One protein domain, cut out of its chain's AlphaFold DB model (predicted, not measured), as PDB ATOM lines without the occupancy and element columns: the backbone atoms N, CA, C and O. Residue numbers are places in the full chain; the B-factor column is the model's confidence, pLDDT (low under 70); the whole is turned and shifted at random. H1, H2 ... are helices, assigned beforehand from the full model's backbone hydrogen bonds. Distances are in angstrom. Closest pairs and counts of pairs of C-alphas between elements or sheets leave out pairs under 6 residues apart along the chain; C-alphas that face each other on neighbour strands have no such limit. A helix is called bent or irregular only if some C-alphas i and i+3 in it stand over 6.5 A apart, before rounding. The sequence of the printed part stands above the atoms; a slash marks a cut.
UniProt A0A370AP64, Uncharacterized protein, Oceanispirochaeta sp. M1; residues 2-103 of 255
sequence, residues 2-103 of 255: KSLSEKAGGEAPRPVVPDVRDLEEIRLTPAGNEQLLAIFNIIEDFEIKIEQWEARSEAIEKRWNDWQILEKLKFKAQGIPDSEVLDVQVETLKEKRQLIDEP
ATOM      1  N   LYS A   2     133.915 256.075 214.473       80.62
ATOM      2  CA  LYS A   2     132.600 256.589 214.935       80.62
ATOM      3  C   LYS A   2     132.701 257.928 215.687       80.62
ATOM      4  O   LYS A   2     132.082 258.905 215.287       80.62
ATOM      5  N   SER A   3     133.611 258.020 216.655       85.88
ATOM      6  CA  SER A   3     133.936 259.281 217.344       85.88
ATOM      7  C   SER A   3     134.472 260.385 216.421       85.88
ATOM      8  O   SER A   3     134.318 261.563 216.720       85.88
ATOM      9  N   LEU A   4     135.111 260.028 215.302       85.88
ATOM     10  CA  LEU A   4     135.616 260.987 214.317       85.88
ATOM     11  C   LEU A   4     134.469 261.536 213.455       85.88
ATOM     12  O   LEU A   4     134.411 262.739 213.228       85.88
ATOM     13  N   SER A   5     133.510 260.691 213.061       84.31
ATOM     14  CA  SER A   5     132.296 261.136 212.360       84.31
ATOM     15  C   SER A   5     131.485 262.135 213.198       84.31
ATOM     16  O   SER A   5     131.066 263.173 212.693       84.31
ATOM     17  N   GLU A   6     131.355 261.895 214.506       87.62
ATOM     18  CA  GLU A   6     130.661 262.802 215.430       87.62
ATOM     19  C   GLU A   6     131.351 264.170 215.538       87.62
ATOM     20  O   GLU A   6     130.677 265.183 215.690       87.62
ATOM     21  N   LYS A   7     132.683 264.224 215.415       87.69
ATOM     22  CA  LYS A   7     133.442 265.486 215.381       87.69
ATOM     23  C   LYS A   7     133.379 266.188 214.023       87.69
ATOM     24  O   LYS A   7     133.386 267.413 213.964       87.69
ATOM     25  N   ALA A   8     133.270 265.424 212.940       87.56
ATOM     26  CA  ALA A   8     133.150 265.927 211.575       87.56
ATOM     27  C   ALA A   8     131.740 266.455 211.236       87.56
ATOM     28  O   ALA A   8     131.484 266.871 210.106       87.56
ATOM     29  N   GLY A   9     130.800 266.475 212.180       89.94
ATOM     30  CA  GLY A   9     129.483 267.061 211.962       89.94
ATOM     31  C   GLY A   9     128.721 267.339 213.250       89.94
ATOM     32  O   GLY A   9     129.301 267.423 214.328       89.94
ATOM     33  N   GLY A  10     127.412 267.545 213.136       90.81
ATOM     34  CA  GLY A  10     126.538 267.712 214.295       90.81
ATOM     35  C   GLY A  10     125.283 268.519 213.995       90.81
ATOM     36  O   GLY A  10     124.740 268.477 212.889       90.81
ATOM     37  N   GLU A  11     124.815 269.256 214.996       89.69
ATOM     38  CA  GLU A  11     123.696 270.189 214.858       89.69
ATOM     39  C   GLU A  11     124.083 271.429 214.047       89.69
ATOM     40  O   GLU A  11     125.245 271.835 214.015       89.69
ATOM     41  N   ALA A  12     123.097 272.035 213.381       90.81
ATOM     42  CA  ALA A  12     123.295 273.266 212.624       90.81
ATOM     43  C   ALA A  12     123.892 274.367 213.530       90.81
ATOM     44  O   ALA A  12     123.438 274.525 214.663       90.81
ATOM     45  N   PRO A  13     124.898 275.129 213.066       93.00
ATOM     46  CA  PRO A  13     125.347 275.289 211.677       93.00
ATOM     47  C   PRO A  13     126.370 274.243 211.216       93.00
ATOM     48  O   PRO A  13     126.867 274.335 210.093       93.00
ATOM     49  N   ARG A  14     126.739 273.267 212.062       93.44
ATOM     50  CA  ARG A  14     127.709 272.249 211.660       93.44
ATOM     51  C   ARG A  14     127.140 271.439 210.499       93.44
ATOM     52  O   ARG A  14     125.944 271.130 210.475       93.44
ATOM     53  N   PRO A  15     127.988 271.039 209.553       92.81
ATOM     54  CA  PRO A  15     127.623 270.064 208.541       92.81
ATOM     55  C   PRO A  15     127.057 268.762 209.159       92.81
ATOM     56  O   PRO A  15     127.405 268.396 210.281       92.81
ATOM     57  N   VAL A  16     126.189 268.038 208.446       92.62
ATOM     58  CA  VAL A  16     125.527 266.810 208.953       92.62
ATOM     59  C   VAL A  16     126.540 265.710 209.273       92.62
ATOM     60  O   VAL A  16     127.420 265.468 208.457       92.62
ATOM     61  N   VAL A  17     126.413 265.017 210.409       91.69
ATOM     62  CA  VAL A  17     127.309 263.902 210.784       91.69
ATOM     63  C   VAL A  17     127.526 262.954 209.589       91.69
ATOM     64  O   VAL A  17     126.534 262.523 208.994       91.69
ATOM     65  N   PRO A  18     128.783 262.670 209.188       90.44
ATOM     66  CA  PRO A  18     129.060 261.749 208.097       90.44
ATOM     67  C   PRO A  18     128.454 260.369 208.329       90.44
ATOM     68  O   PRO A  18     128.337 259.901 209.461       90.44
ATOM     69  N   ASP A  19     128.094 259.714 207.234       87.88
ATOM     70  CA  ASP A  19     127.481 258.397 207.274       87.88
ATOM     71  C   ASP A  19     128.476 257.316 207.724       87.88
ATOM     72  O   ASP A  19     129.597 257.221 207.218       87.88
ATOM     73  N   VAL A  20     128.039 256.491 208.674       87.38
ATOM     74  CA  VAL A  20     128.808 255.400 209.283       87.38
ATOM     75  C   VAL A  20     128.191 254.022 209.025       87.38
ATOM     76  O   VAL A  20     128.600 253.058 209.667       87.38
ATOM     77  N   ARG A  21     127.218 253.895 208.108       86.81
ATOM     78  CA  ARG A  21     126.557 252.612 207.793       86.81
ATOM     79  C   ARG A  21     127.544 251.495 207.455       86.81
ATOM     80  O   ARG A  21     127.466 250.439 208.072       86.81
ATOM     81  N   ASP A  22     128.534 251.763 206.608       84.75
ATOM     82  CA  ASP A  22     129.539 250.763 206.210       84.75
ATOM     83  C   ASP A  22     130.341 250.217 207.414       84.75
ATOM     84  O   ASP A  22     130.720 249.047 207.455       84.75
ATOM     85  N   LEU A  23     130.561 251.042 208.448       84.56
ATOM     86  CA  LEU A  23     131.213 250.606 209.692       84.56
ATOM     87  C   LEU A  23     130.319 249.690 210.522       84.56
ATOM     88  O   LEU A  23     130.804 248.756 211.162       84.56
ATOM     89  N   GLU A  24     129.022 249.982 210.548       85.19
ATOM     90  CA  GLU A  24     128.035 249.162 211.239       85.19
ATOM     91  C   GLU A  24     127.844 247.818 210.516       85.19
ATOM     92  O   GLU A  24     127.777 246.784 211.179       85.19
ATOM     93  N   GLU A  25     127.867 247.797 209.181       85.94
ATOM     94  CA  GLU A  25     127.794 246.570 208.374       85.94
ATOM     95  C   GLU A  25     128.992 245.634 208.619       85.94
ATOM     96  O   GLU A  25     128.806 244.444 208.893       85.94
ATOM     97  N   ILE A  26     130.223 246.161 208.647       85.31
ATOM     98  CA  ILE A  26     131.413 245.369 209.019       85.31
ATOM     99  C   ILE A  26     131.317 244.849 210.455       85.31
ATOM    100  O   ILE A  26     131.713 243.716 210.744       85.31
ATOM    101  N   ARG A  27     130.799 245.663 211.381       83.62
ATOM    102  CA  ARG A  27     130.645 245.266 212.788       83.62
ATOM    103  C   ARG A  27     129.659 244.106 212.954       83.62
ATOM    104  O   ARG A  27     129.834 243.304 213.867       83.62
ATOM    105  N   LEU A  28     128.640 244.029 212.098       87.81
ATOM    106  CA  LEU A  28     127.626 242.970 212.098       87.81
ATOM    107  C   LEU A  28     128.068 241.695 211.358       87.81
ATOM    108  O   LEU A  28     127.418 240.660 211.502       87.81
ATOM    109  N   THR A  29     129.161 241.747 210.591       84.88
ATOM    110  CA  THR A  29     129.727 240.582 209.893       84.88
ATOM    111  C   THR A  29     130.309 239.577 210.905       84.88
ATOM    112  O   THR A  29     130.938 240.006 211.878       84.88
ATOM    113  N   PRO A  30     130.133 238.250 210.716       83.50
ATOM    114  CA  PRO A  30     130.682 237.240 211.619       83.50
ATOM    115  C   PRO A  30     132.184 237.420 211.864       83.50
ATOM    116  O   PRO A  30     132.978 237.575 210.932       83.50
ATOM    117  N   ALA A  31     132.580 237.394 213.138       81.50
ATOM    118  CA  ALA A  31     133.968 237.602 213.536       81.50
ATOM    119  C   ALA A  31     134.883 236.509 212.955       81.50
ATOM    120  O   ALA A  31     134.606 235.317 213.094       81.50
ATOM    121  N   GLY A  32     135.994 236.918 212.336       84.75
ATOM    122  CA  GLY A  32     136.965 236.015 211.714       84.75
ATOM    123  C   GLY A  32     137.349 236.448 210.300       84.75
ATOM    124  O   GLY A  32     137.401 237.637 209.991       84.75
ATOM    125  N   ASN A  33     137.630 235.478 209.429       85.00
ATOM    126  CA  ASN A  33     138.142 235.735 208.078       85.00
ATOM    127  C   ASN A  33     137.163 236.523 207.194       85.00
ATOM    128  O   ASN A  33     137.601 237.313 206.364       85.00
ATOM    129  N   GLU A  34     135.856 236.338 207.385       85.00
ATOM    130  CA  GLU A  34     134.819 237.074 206.649       85.00
ATOM    131  C   GLU A  34     134.850 238.572 206.984       85.00
ATOM    132  O   GLU A  34     134.806 239.409 206.085       85.00
ATOM    133  N   GLN A  35     135.034 238.916 208.261       85.50
ATOM    134  CA  GLN A  35     135.186 240.302 208.700       85.50
ATOM    135  C   GLN A  35     136.497 240.931 208.202       85.50
ATOM    136  O   GLN A  35     136.499 242.086 207.782       85.50
ATOM    137  N   LEU A  36     137.607 240.183 208.205       85.75
ATOM    138  CA  LEU A  36     138.883 240.667 207.659       85.75
ATOM    139  C   LEU A  36     138.797 240.936 206.154       85.75
ATOM    140  O   LEU A  36     139.321 241.943 205.686       85.75
ATOM    141  N   LEU A  37     138.108 240.069 205.407       86.88
ATOM    142  CA  LEU A  37     137.879 240.259 203.977       86.88
ATOM    143  C   LEU A  37     136.985 241.479 203.708       86.88
ATOM    144  O   LEU A  37     137.281 242.260 202.809       86.88
ATOM    145  N   ALA A  38     135.934 241.678 204.511       85.81
ATOM    146  CA  ALA A  38     135.070 242.853 204.411       85.81
ATOM    147  C   ALA A  38     135.839 244.162 204.659       85.81
ATOM    148  O   ALA A  38     135.672 245.110 203.899       85.81
ATOM    149  N   ILE A  39     136.725 244.195 205.665       84.94
ATOM    150  CA  ILE A  39     137.608 245.344 205.930       84.94
ATOM    151  C   ILE A  39     138.574 245.570 204.765       84.94
ATOM    152  O   ILE A  39     138.711 246.698 204.302       84.94
ATOM    153  N   PHE A  40     139.231 244.511 204.282       86.25
ATOM    154  CA  PHE A  40     140.199 244.604 203.188       86.25
ATOM    155  C   PHE A  40     139.582 245.201 201.918       86.25
ATOM    156  O   PHE A  40     140.208 246.027 201.264       86.25
ATOM    157  N   ASN A  41     138.336 244.838 201.606       87.38
ATOM    158  CA  ASN A  41     137.646 245.312 200.407       87.38
ATOM    159  C   ASN A  41     137.316 246.812 200.418       87.38
ATOM    160  O   ASN A  41     137.062 247.358 199.349       87.38
ATOM    161  N   ILE A  42     137.287 247.466 201.586       86.44
ATOM    162  CA  ILE A  42     136.901 248.884 201.710       86.44
ATOM    163  C   ILE A  42     137.947 249.735 202.438       86.44
ATOM    164  O   ILE A  42     137.657 250.852 202.865       86.44
ATOM    165  N   ILE A  43     139.167 249.215 202.603       87.19
ATOM    166  CA  ILE A  43     140.223 249.891 203.359       87.19
ATOM    167  C   ILE A  43     140.626 251.224 202.718       87.19
ATOM    168  O   ILE A  43     140.746 252.215 203.428       87.19
ATOM    169  N   GLU A  44     140.724 251.277 201.386       89.69
ATOM    170  CA  GLU A  44     141.039 252.505 200.641       89.69
ATOM    171  C   GLU A  44     139.937 253.563 200.823       89.69
ATOM    172  O   GLU A  44     140.215 254.725 201.122       89.69
ATOM    173  N   ASP A  45     138.664 253.155 200.752       87.94
ATOM    174  CA  ASP A  45     137.527 254.045 201.015       87.94
ATOM    175  C   ASP A  45     137.536 254.566 202.459       87.94
ATOM    176  O   ASP A  45     137.148 255.705 202.732       87.94
ATOM    177  N   PHE A  46     137.970 253.736 203.408       88.06
ATOM    178  CA  PHE A  46     138.086 254.109 204.813       88.06
ATOM    179  C   PHE A  46     139.222 255.091 205.069       88.06
ATOM    180  O   PHE A  46     139.025 256.025 205.847       88.06
ATOM    181  N   GLU A  47     140.363 254.927 204.405       90.06
ATOM    182  CA  GLU A  47     141.464 255.890 204.451       90.06
ATOM    183  C   GLU A  47     140.997 257.259 203.942       90.06
ATOM    184  O   GLU A  47     141.097 258.249 204.670       90.06
ATOM    185  N   ILE A  48     140.335 257.305 202.779       91.56
ATOM    186  CA  ILE A  48     139.771 258.545 202.219       91.56
ATOM    187  C   ILE A  48     138.754 259.182 203.179       91.56
ATOM    188  O   ILE A  48     138.762 260.397 203.398       91.56
ATOM    189  N   LYS A  49     137.857 258.383 203.777       90.38
ATOM    190  CA  LYS A  49     136.865 258.888 204.741       90.38
ATOM    191  C   LYS A  49     137.519 259.443 206.002       90.38
ATOM    192  O   LYS A  49     137.058 260.470 206.495       90.38
ATOM    193  N   ILE A  50     138.561 258.796 206.526       90.56
ATOM    194  CA  ILE A  50     139.304 259.294 207.693       90.56
ATOM    195  C   ILE A  50     139.893 260.662 207.374       90.56
ATOM    196  O   ILE A  50     139.598 261.606 208.104       90.56
ATOM    197  N   GLU A  51     140.620 260.793 206.263       93.88
ATOM    198  CA  GLU A  51     141.238 262.061 205.862       93.88
ATOM    199  C   GLU A  51     140.197 263.180 205.717       93.88
ATOM    200  O   GLU A  51     140.357 264.280 206.255       93.88
ATOM    201  N   GLN A  52     139.073 262.899 205.048       92.38
ATOM    202  CA  GLN A  52     137.988 263.869 204.886       92.38
ATOM    203  C   GLN A  52     137.352 264.269 206.221       92.38
ATOM    204  O   GLN A  52     137.020 265.440 206.424       92.38
ATOM    205  N   TRP A  53     137.136 263.318 207.132       94.25
ATOM    206  CA  TRP A  53     136.509 263.596 208.424       94.25
ATOM    207  C   TRP A  53     137.459 264.330 209.371       94.25
ATOM    208  O   TRP A  53     137.004 265.201 210.112       94.25
ATOM    209  N   GLU A  54     138.758 264.039 209.321       93.44
ATOM    210  CA  GLU A  54     139.792 264.787 210.042       93.44
ATOM    211  C   GLU A  54     139.854 266.234 209.555       93.44
ATOM    212  O   GLU A  54     139.649 267.150 210.354       93.44
ATOM    213  N   ALA A  55     139.984 266.450 208.242       92.88
ATOM    214  CA  ALA A  55     139.997 267.791 207.655       92.88
ATOM    215  C   ALA A  55     138.734 268.592 208.016       92.88
ATOM    216  O   ALA A  55     138.795 269.775 208.363       92.88
ATOM    217  N   ARG A  56     137.571 267.935 207.987       93.38
ATOM    218  CA  ARG A  56     136.289 268.544 208.345       93.38
ATOM    219  C   ARG A  56     136.179 268.866 209.833       93.38
ATOM    220  O   ARG A  56     135.687 269.938 210.175       93.38
ATOM    221  N   SER A  57     136.629 267.968 210.706       92.94
ATOM    222  CA  SER A  57     136.683 268.196 212.154       92.94
ATOM    223  C   SER A  57     137.563 269.400 212.480       92.94
ATOM    224  O   SER A  57     137.144 270.279 213.231       92.94
ATOM    225  N   GLU A  58     138.752 269.481 211.881       93.81
ATOM    226  CA  GLU A  58     139.649 270.622 212.065       93.81
ATOM    227  C   GLU A  58     139.038 271.930 211.558       93.81
ATOM    228  O   GLU A  58     139.158 272.966 212.211       93.81
ATOM    229  N   ALA A  59     138.376 271.904 210.396       93.19
ATOM    230  CA  ALA A  59     137.698 273.078 209.855       93.19
ATOM    231  C   ALA A  59     136.574 273.553 210.788       93.19
ATOM    232  O   ALA A  59     136.468 274.748 211.058       93.19
ATOM    233  N   ILE A  60     135.771 272.631 211.335       93.75
ATOM    234  CA  ILE A  60     134.737 272.958 212.327       93.75
ATOM    235  C   ILE A  60     135.373 273.598 213.560       93.75
ATOM    236  O   ILE A  60     134.912 274.651 213.987       93.75
ATOM    237  N   GLU A  61     136.424 272.998 214.119       92.44
ATOM    238  CA  GLU A  61     137.081 273.496 215.330       92.44
ATOM    239  C   GLU A  61     137.657 274.906 215.129       92.44
ATOM    240  O   GLU A  61     137.404 275.796 215.942       92.44
ATOM    241  N   LYS A  62     138.323 275.147 213.992       91.88
ATOM    242  CA  LYS A  62     138.855 276.468 213.611       91.88
ATOM    243  C   LYS A  62     137.755 277.529 213.495       91.88
ATOM    244  O   LYS A  62     137.964 278.668 213.894       91.88
ATOM    245  N   ARG A  63     136.588 277.161 212.957       94.50
ATOM    246  CA  ARG A  63     135.461 278.071 212.682       94.50
ATOM    247  C   ARG A  63     134.477 278.205 213.852       94.50
ATOM    248  O   ARG A  63     133.624 279.091 213.843       94.50
ATOM    249  N   TRP A  64     134.565 277.339 214.862       93.31
ATOM    250  CA  TRP A  64     133.589 277.295 215.952       93.31
ATOM    251  C   TRP A  64     133.642 278.535 216.845       93.31
ATOM    252  O   TRP A  64     132.600 279.051 217.242       93.31
ATOM    253  N   ASN A  65     134.844 279.042 217.124       92.94
ATOM    254  CA  ASN A  65     135.000 280.262 217.910       92.94
ATOM    255  C   ASN A  65     134.369 281.475 217.202       92.94
ATOM    256  O   ASN A  65     133.661 282.253 217.838       92.94
ATOM    257  N   ASP A  66     134.548 281.590 215.881       94.75
ATOM    258  CA  ASP A  66     133.923 282.646 215.073       94.75
ATOM    259  C   ASP A  66     132.395 282.567 215.143       94.75
ATOM    260  O   ASP A  66     131.726 283.582 215.332       94.75
ATOM    261  N   TRP A  67     131.836 281.356 215.060       96.38
ATOM    262  CA  TRP A  67     130.399 281.142 215.225       96.38
ATOM    263  C   TRP A  67     129.899 281.593 216.606       96.38
ATOM    264  O   TRP A  67     128.907 282.310 216.702       96.38
ATOM    265  N   GLN A  68     130.611 281.247 217.681       95.19
ATOM    266  CA  GLN A  68     130.238 281.671 219.035       95.19
ATOM    267  C   GLN A  68     130.321 283.191 219.221       95.19
ATOM    268  O   GLN A  68     129.504 283.775 219.936       95.19
ATOM    269  N   ILE A  69     131.306 283.846 218.603       95.69
ATOM    270  CA  ILE A  69     131.409 285.311 218.588       95.69
ATOM    271  C   ILE A  69     130.223 285.906 217.824       95.69
ATOM    272  O   ILE A  69     129.589 286.835 218.322       95.69
ATOM    273  N   LEU A  70     129.890 285.348 216.662       96.94
ATOM    274  CA  LEU A  70     128.764 285.781 215.840       96.94
ATOM    275  C   LEU A  70     127.428 285.679 216.588       96.94
ATOM    276  O   LEU A  70     126.667 286.642 216.595       96.94
ATOM    277  N   GLU A  71     127.159 284.568 217.280       96.06
ATOM    278  CA  GLU A  71     125.938 284.410 218.086       96.06
ATOM    279  C   GLU A  71     125.859 285.432 219.226       96.06
ATOM    280  O   GLU A  71     124.799 286.011 219.472       96.06
ATOM    281  N   LYS A  72     126.984 285.710 219.899       96.38
ATOM    282  CA  LYS A  72     127.045 286.750 220.937       96.38
ATOM    283  C   LYS A  72     126.764 288.135 220.361       96.38
ATOM    284  O   LYS A  72     126.012 288.892 220.966       96.38
ATOM    285  N   LEU A  73     127.347 288.464 219.210       96.69
ATOM    286  CA  LEU A  73     127.123 289.743 218.535       96.69
ATOM    287  C   LEU A  73     125.663 289.901 218.112       96.69
ATOM    288  O   LEU A  73     125.055 290.917 218.437       96.69
ATOM    289  N   LYS A  74     125.085 288.872 217.481       95.81
ATOM    290  CA  LYS A  74     123.666 288.828 217.118       95.81
ATOM    291  C   LYS A  74     122.775 289.069 218.334       95.81
ATOM    292  O   LYS A  74     121.895 289.918 218.290       95.81
ATOM    293  N   PHE A  75     123.040 288.379 219.444       94.88
ATOM    294  CA  PHE A  75     122.287 288.574 220.682       94.88
ATOM    295  C   PHE A  75     122.388 290.013 221.210       94.88
ATOM    296  O   PHE A  75     121.387 290.598 221.608       94.88
ATOM    297  N   LYS A  76     123.583 290.613 221.190       94.38
ATOM    298  CA  LYS A  76     123.784 291.998 221.642       94.38
ATOM    299  C   LYS A  76     123.201 293.051 220.696       94.38
ATOM    300  O   LYS A  76     122.971 294.170 221.141       94.38
ATOM    301  N   ALA A  77     122.974 292.703 219.431       94.19
ATOM    302  CA  ALA A  77     122.383 293.580 218.425       94.19
ATOM    303  C   ALA A  77     120.846 293.522 218.371       94.19
ATOM    304  O   ALA A  77     120.236 294.254 217.592       94.19
ATOM    305  N   GLN A  78     120.214 292.675 219.190       90.50
ATOM    306  CA  GLN A  78     118.759 292.571 219.248       90.50
ATOM    307  C   GLN A  78     118.115 293.930 219.544       90.50
ATOM    308  O   GLN A  78     118.574 294.683 220.401       90.50
ATOM    309  N   GLY A  79     117.043 294.238 218.813       85.69
ATOM    310  CA  GLY A  79     116.318 295.504 218.944       85.69
ATOM    311  C   GLY A  79     116.914 296.671 218.150       85.69
ATOM    312  O   GLY A  79     116.320 297.749 218.146       85.69
ATOM    313  N   ILE A  80     118.041 296.483 217.451       90.50
ATOM    314  CA  ILE A  80     118.556 297.466 216.488       90.50
ATOM    315  C   ILE A  80     117.868 297.218 215.135       90.50
ATOM    316  O   ILE A  80     118.053 296.130 214.582       90.50
ATOM    317  N   PRO A  81     117.114 298.183 214.571       84.81
ATOM    318  CA  PRO A  81     116.361 297.977 213.326       84.81
ATOM    319  C   PRO A  81     117.217 297.491 212.147       84.81
ATOM    320  O   PRO A  81     116.815 296.608 211.398       84.81
ATOM    321  N   ASP A  82     118.446 297.991 212.031       87.38
ATOM    322  CA  ASP A  82     119.348 297.660 210.922       87.38
ATOM    323  C   ASP A  82     119.986 296.253 211.036       87.38
ATOM    324  O   ASP A  82     120.739 295.835 210.153       87.38
ATOM    325  N   SER A  83     119.690 295.488 212.100       93.12
ATOM    326  CA  SER A  83     120.213 294.121 212.295       93.12
ATOM    327  C   SER A  83     119.489 293.048 211.472       93.12
ATOM    328  O   SER A  83     120.070 291.993 211.211       93.12
ATOM    329  N   GLU A  84     118.265 293.309 210.997       91.88
ATOM    330  CA  GLU A  84     117.388 292.294 210.387       91.88
ATOM    331  C   GLU A  84     118.026 291.584 209.183       91.88
ATOM    332  O   GLU A  84     117.916 290.366 209.020       91.88
ATOM    333  N   VAL A  85     118.745 292.333 208.342       93.19
ATOM    334  CA  VAL A  85     119.417 291.780 207.158       93.19
ATOM    335  C   VAL A  85     120.520 290.799 207.560       93.19
ATOM    336  O   VAL A  85     120.673 289.749 206.933       93.19
ATOM    337  N   LEU A  86     121.279 291.122 208.609       95.50
ATOM    338  CA  LEU A  86     122.326 290.248 209.137       95.50
ATOM    339  C   LEU A  86     121.716 289.006 209.788       95.50
ATOM    340  O   LEU A  86     122.202 287.899 209.560       95.50
ATOM    341  N   ASP A  87     120.609 289.167 210.515       95.62
ATOM    342  CA  ASP A  87     119.913 288.064 211.175       95.62
ATOM    343  C   ASP A  87     119.461 286.996 210.179       95.62
ATOM    344  O   ASP A  87     119.696 285.807 210.410       95.62
ATOM    345  N   VAL A  88     118.881 287.413 209.049       95.44
ATOM    346  CA  VAL A  88     118.467 286.512 207.962       95.44
ATOM    347  C   VAL A  88     119.666 285.778 207.357       95.44
ATOM    348  O   VAL A  88     119.575 284.588 207.046       95.44
ATOM    349  N   GLN A  89     120.807 286.454 207.197       95.44
ATOM    350  CA  GLN A  89     122.023 285.822 206.676       95.44
ATOM    351  C   GLN A  89     122.592 284.787 207.655       95.44
ATOM    352  O   GLN A  89     122.999 283.709 207.219       95.44
ATOM    353  N   VAL A  90     122.572 285.068 208.964       96.62
ATOM    354  CA  VAL A  90     122.978 284.109 210.005       96.62
ATOM    355  C   VAL A  90     122.077 282.875 209.996       96.62
ATOM    356  O   VAL A  90     122.585 281.753 210.023       96.62
ATOM    357  N   GLU A  91     120.756 283.057 209.915       95.94
ATOM    358  CA  GLU A  91     119.826 281.923 209.839       95.94
ATOM    359  C   GLU A  91     120.029 281.123 208.549       95.94
ATOM    360  O   GLU A  91     120.116 279.900 208.598       95.94
ATOM    361  N   THR A  92     120.241 281.791 207.413       95.88
ATOM    362  CA  THR A  92     120.544 281.115 206.142       95.88
ATOM    363  C   THR A  92     121.822 280.274 206.238       95.88
ATOM    364  O   THR A  92     121.836 279.128 205.789       95.88
ATOM    365  N   LEU A  93     122.889 280.814 206.839       95.38
ATOM    366  CA  LEU A  93     124.154 280.103 207.070       95.38
ATOM    367  C   LEU A  93     123.923 278.860 207.937       95.38
ATOM    368  O   LEU A  93     124.439 277.781 207.630       95.38
ATOM    369  N   LYS A  94     123.113 278.999 208.992       95.56
ATOM    370  CA  LYS A  94     122.754 277.911 209.903       95.56
ATOM    371  C   LYS A  94     121.940 276.826 209.204       95.56
ATOM    372  O   LYS A  94     122.318 275.658 209.272       95.56
ATOM    373  N   GLU A  95     120.880 277.198 208.491       95.56
ATOM    374  CA  GLU A  95     120.003 276.284 207.750       95.56
ATOM    375  C   GLU A  95     120.758 275.523 206.659       95.56
ATOM    376  O   GLU A  95     120.640 274.301 206.549       95.56
ATOM    377  N   LYS A  96     121.589 276.231 205.885       94.69
ATOM    378  CA  LYS A  96     122.406 275.642 204.816       94.69
ATOM    379  C   LYS A  96     123.678 274.959 205.327       94.69
ATOM    380  O   LYS A  96     124.394 274.361 204.529       94.69
ATOM    381  N   ARG A  97     123.948 275.008 206.640       95.50
ATOM    382  CA  ARG A  97     125.090 274.370 207.324       95.50
ATOM    383  C   ARG A  97     126.450 274.741 206.728       95.50
ATOM    384  O   ARG A  97     127.319 273.890 206.543       95.50
ATOM    385  N   GLN A  98     126.630 276.030 206.464       94.31
ATOM    386  CA  GLN A  98     127.772 276.581 205.724       94.31
ATOM    387  C   GLN A  98     128.977 276.933 206.613       94.31
ATOM    388  O   GLN A  98     129.833 277.715 206.218       94.31
ATOM    389  N   LEU A  99     129.070 276.380 207.830       94.62
ATOM    390  CA  LEU A  99     130.109 276.745 208.808       94.62
ATOM    391  C   LEU A  99     131.543 276.644 208.249       94.62
ATOM    392  O   LEU A  99     132.406 277.456 208.586       94.62
ATOM    393  N   ILE A 100     131.796 275.637 207.412       94.75
ATOM    394  CA  ILE A 100     133.126 275.328 206.865       94.75
ATOM    395  C   ILE A 100     133.309 275.785 205.412       94.75
ATOM    396  O   ILE A 100     134.298 275.408 204.791       94.75
ATOM    397  N   ASP A 101     132.382 276.579 204.869       93.81
ATOM    398  CA  ASP A 101     132.496 277.084 203.500       93.81
ATOM    399  C   ASP A 101     133.699 278.040 203.368       93.81
ATOM    400  O   ASP A 101     134.117 278.711 204.327       93.81
ATOM    401  N   GLU A 102     134.258 278.088 202.158       89.81
ATOM    402  CA  GLU A 102     135.349 278.983 201.775       89.81
ATOM    403  C   GLU A 102     134.868 279.981 200.707       89.81
ATOM    404  O   GLU A 102     134.283 279.560 199.705       89.81
ATOM    405  N   PRO A 103     135.115 281.296 200.870       91.50
ATOM    406  CA  PRO A 103     135.788 281.948 202.002       91.50
ATOM    407  C   PRO A 103     134.948 281.920 203.291       91.50
ATOM    408  O   PRO A 103     133.739 281.710 203.236       91.50
TER     409      PRO A 103
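What this domain is: This is residues 2 to 103 of the 255 residues of an uncharacterized protein of Oceanispirochaeta sp. M1 (UniProt A0A370AP64). A long rod of helices, with the bent helix H4 running along most of its length, the short helical hairpin of H2 and H3 at one end, and H5 folding back beside the arm H4b at the other. H1 packs on the arm H4a in the middle of the rod, where the unnamed stretch of residues 8 to 20 also lies. The printed part has 102 residues with five named helices, in the order H1, H2, H3, H4, H5, and no named strand; the class is all helix. The whole is only just loose, close to extended, with a radius of gyration of the C-alphas of 19.1 A, and the C-alphas span 66 by 22 by 16 A.

How they stand to each other: H1, residues 2 to 7, touches H4a, residues 43 to 62, the first arm of H4. The closest C-alphas are those of Lys 7 and Ser 57, 5.3 A apart, and the two run the same way at a shallow tilt of 30 degrees. H4a touches H1 with residues 50 to 57 alone. H2, residues 21 to 28, is only just apart from H1, the closest C-alphas being 8.1 A apart. H2 and H3, residues 33 to 41, form a helical hairpin and touch; their closest C-alphas, of Ile 26 and Gln 35, are 6.3 A apart. They run opposite ways at a shallow tilt of 17 degrees. H3 and H4a meet only through their link. H4, residues 43 to 76, was assigned as one helix by its hydrogen bonds but is bent: C-alphas 62 and 65 are 6.9 A apart. Its arms H4a and H4b, residues 65 to 76, stand at a steep tilt of 40 degrees. H5, residues 81 to 95, is close to H4b but not clearly touching, with the C-alphas of Lys 74 and Asp 87 the closest at 7.1 A. These two run opposite ways at 36 degrees, only just a steep tilt. H5 is apart from H4a. Every O i to N i+4 pair is within hydrogen-bond range in H1, H2, H3, H4a and H4b; in H5 it is 9 of 11.

Where its parts are: H1 begins at C-alpha 2, (132.600, 256.589, 214.935), and is 8.9 A long. H2 measures 10.6 A and H3 12.3 A from first to last C-alpha. H4a, 28.5 A long, begins at C-alpha 43, (140.223, 249.891, 203.359), and H4b is 16.7 A long. H5, 22.7 A long, ends at C-alpha 95, (120.003, 276.284, 207.750). It is only just irregular: C-alphas 82 and 85 are 7.0 A apart.

The domain as a whole: The two C-alphas farthest apart, those of Asn 33 and Pro 81, are 66.2 A apart. The printed part, residues 2 to 103, has no cut. The link from H1 to H2, 13 residues, is long; those from H2 to H3, H3 to H4 and H4 to H5 are tight. The mean pLDDT of the printed part is 90.7, and no printed residue is under 70.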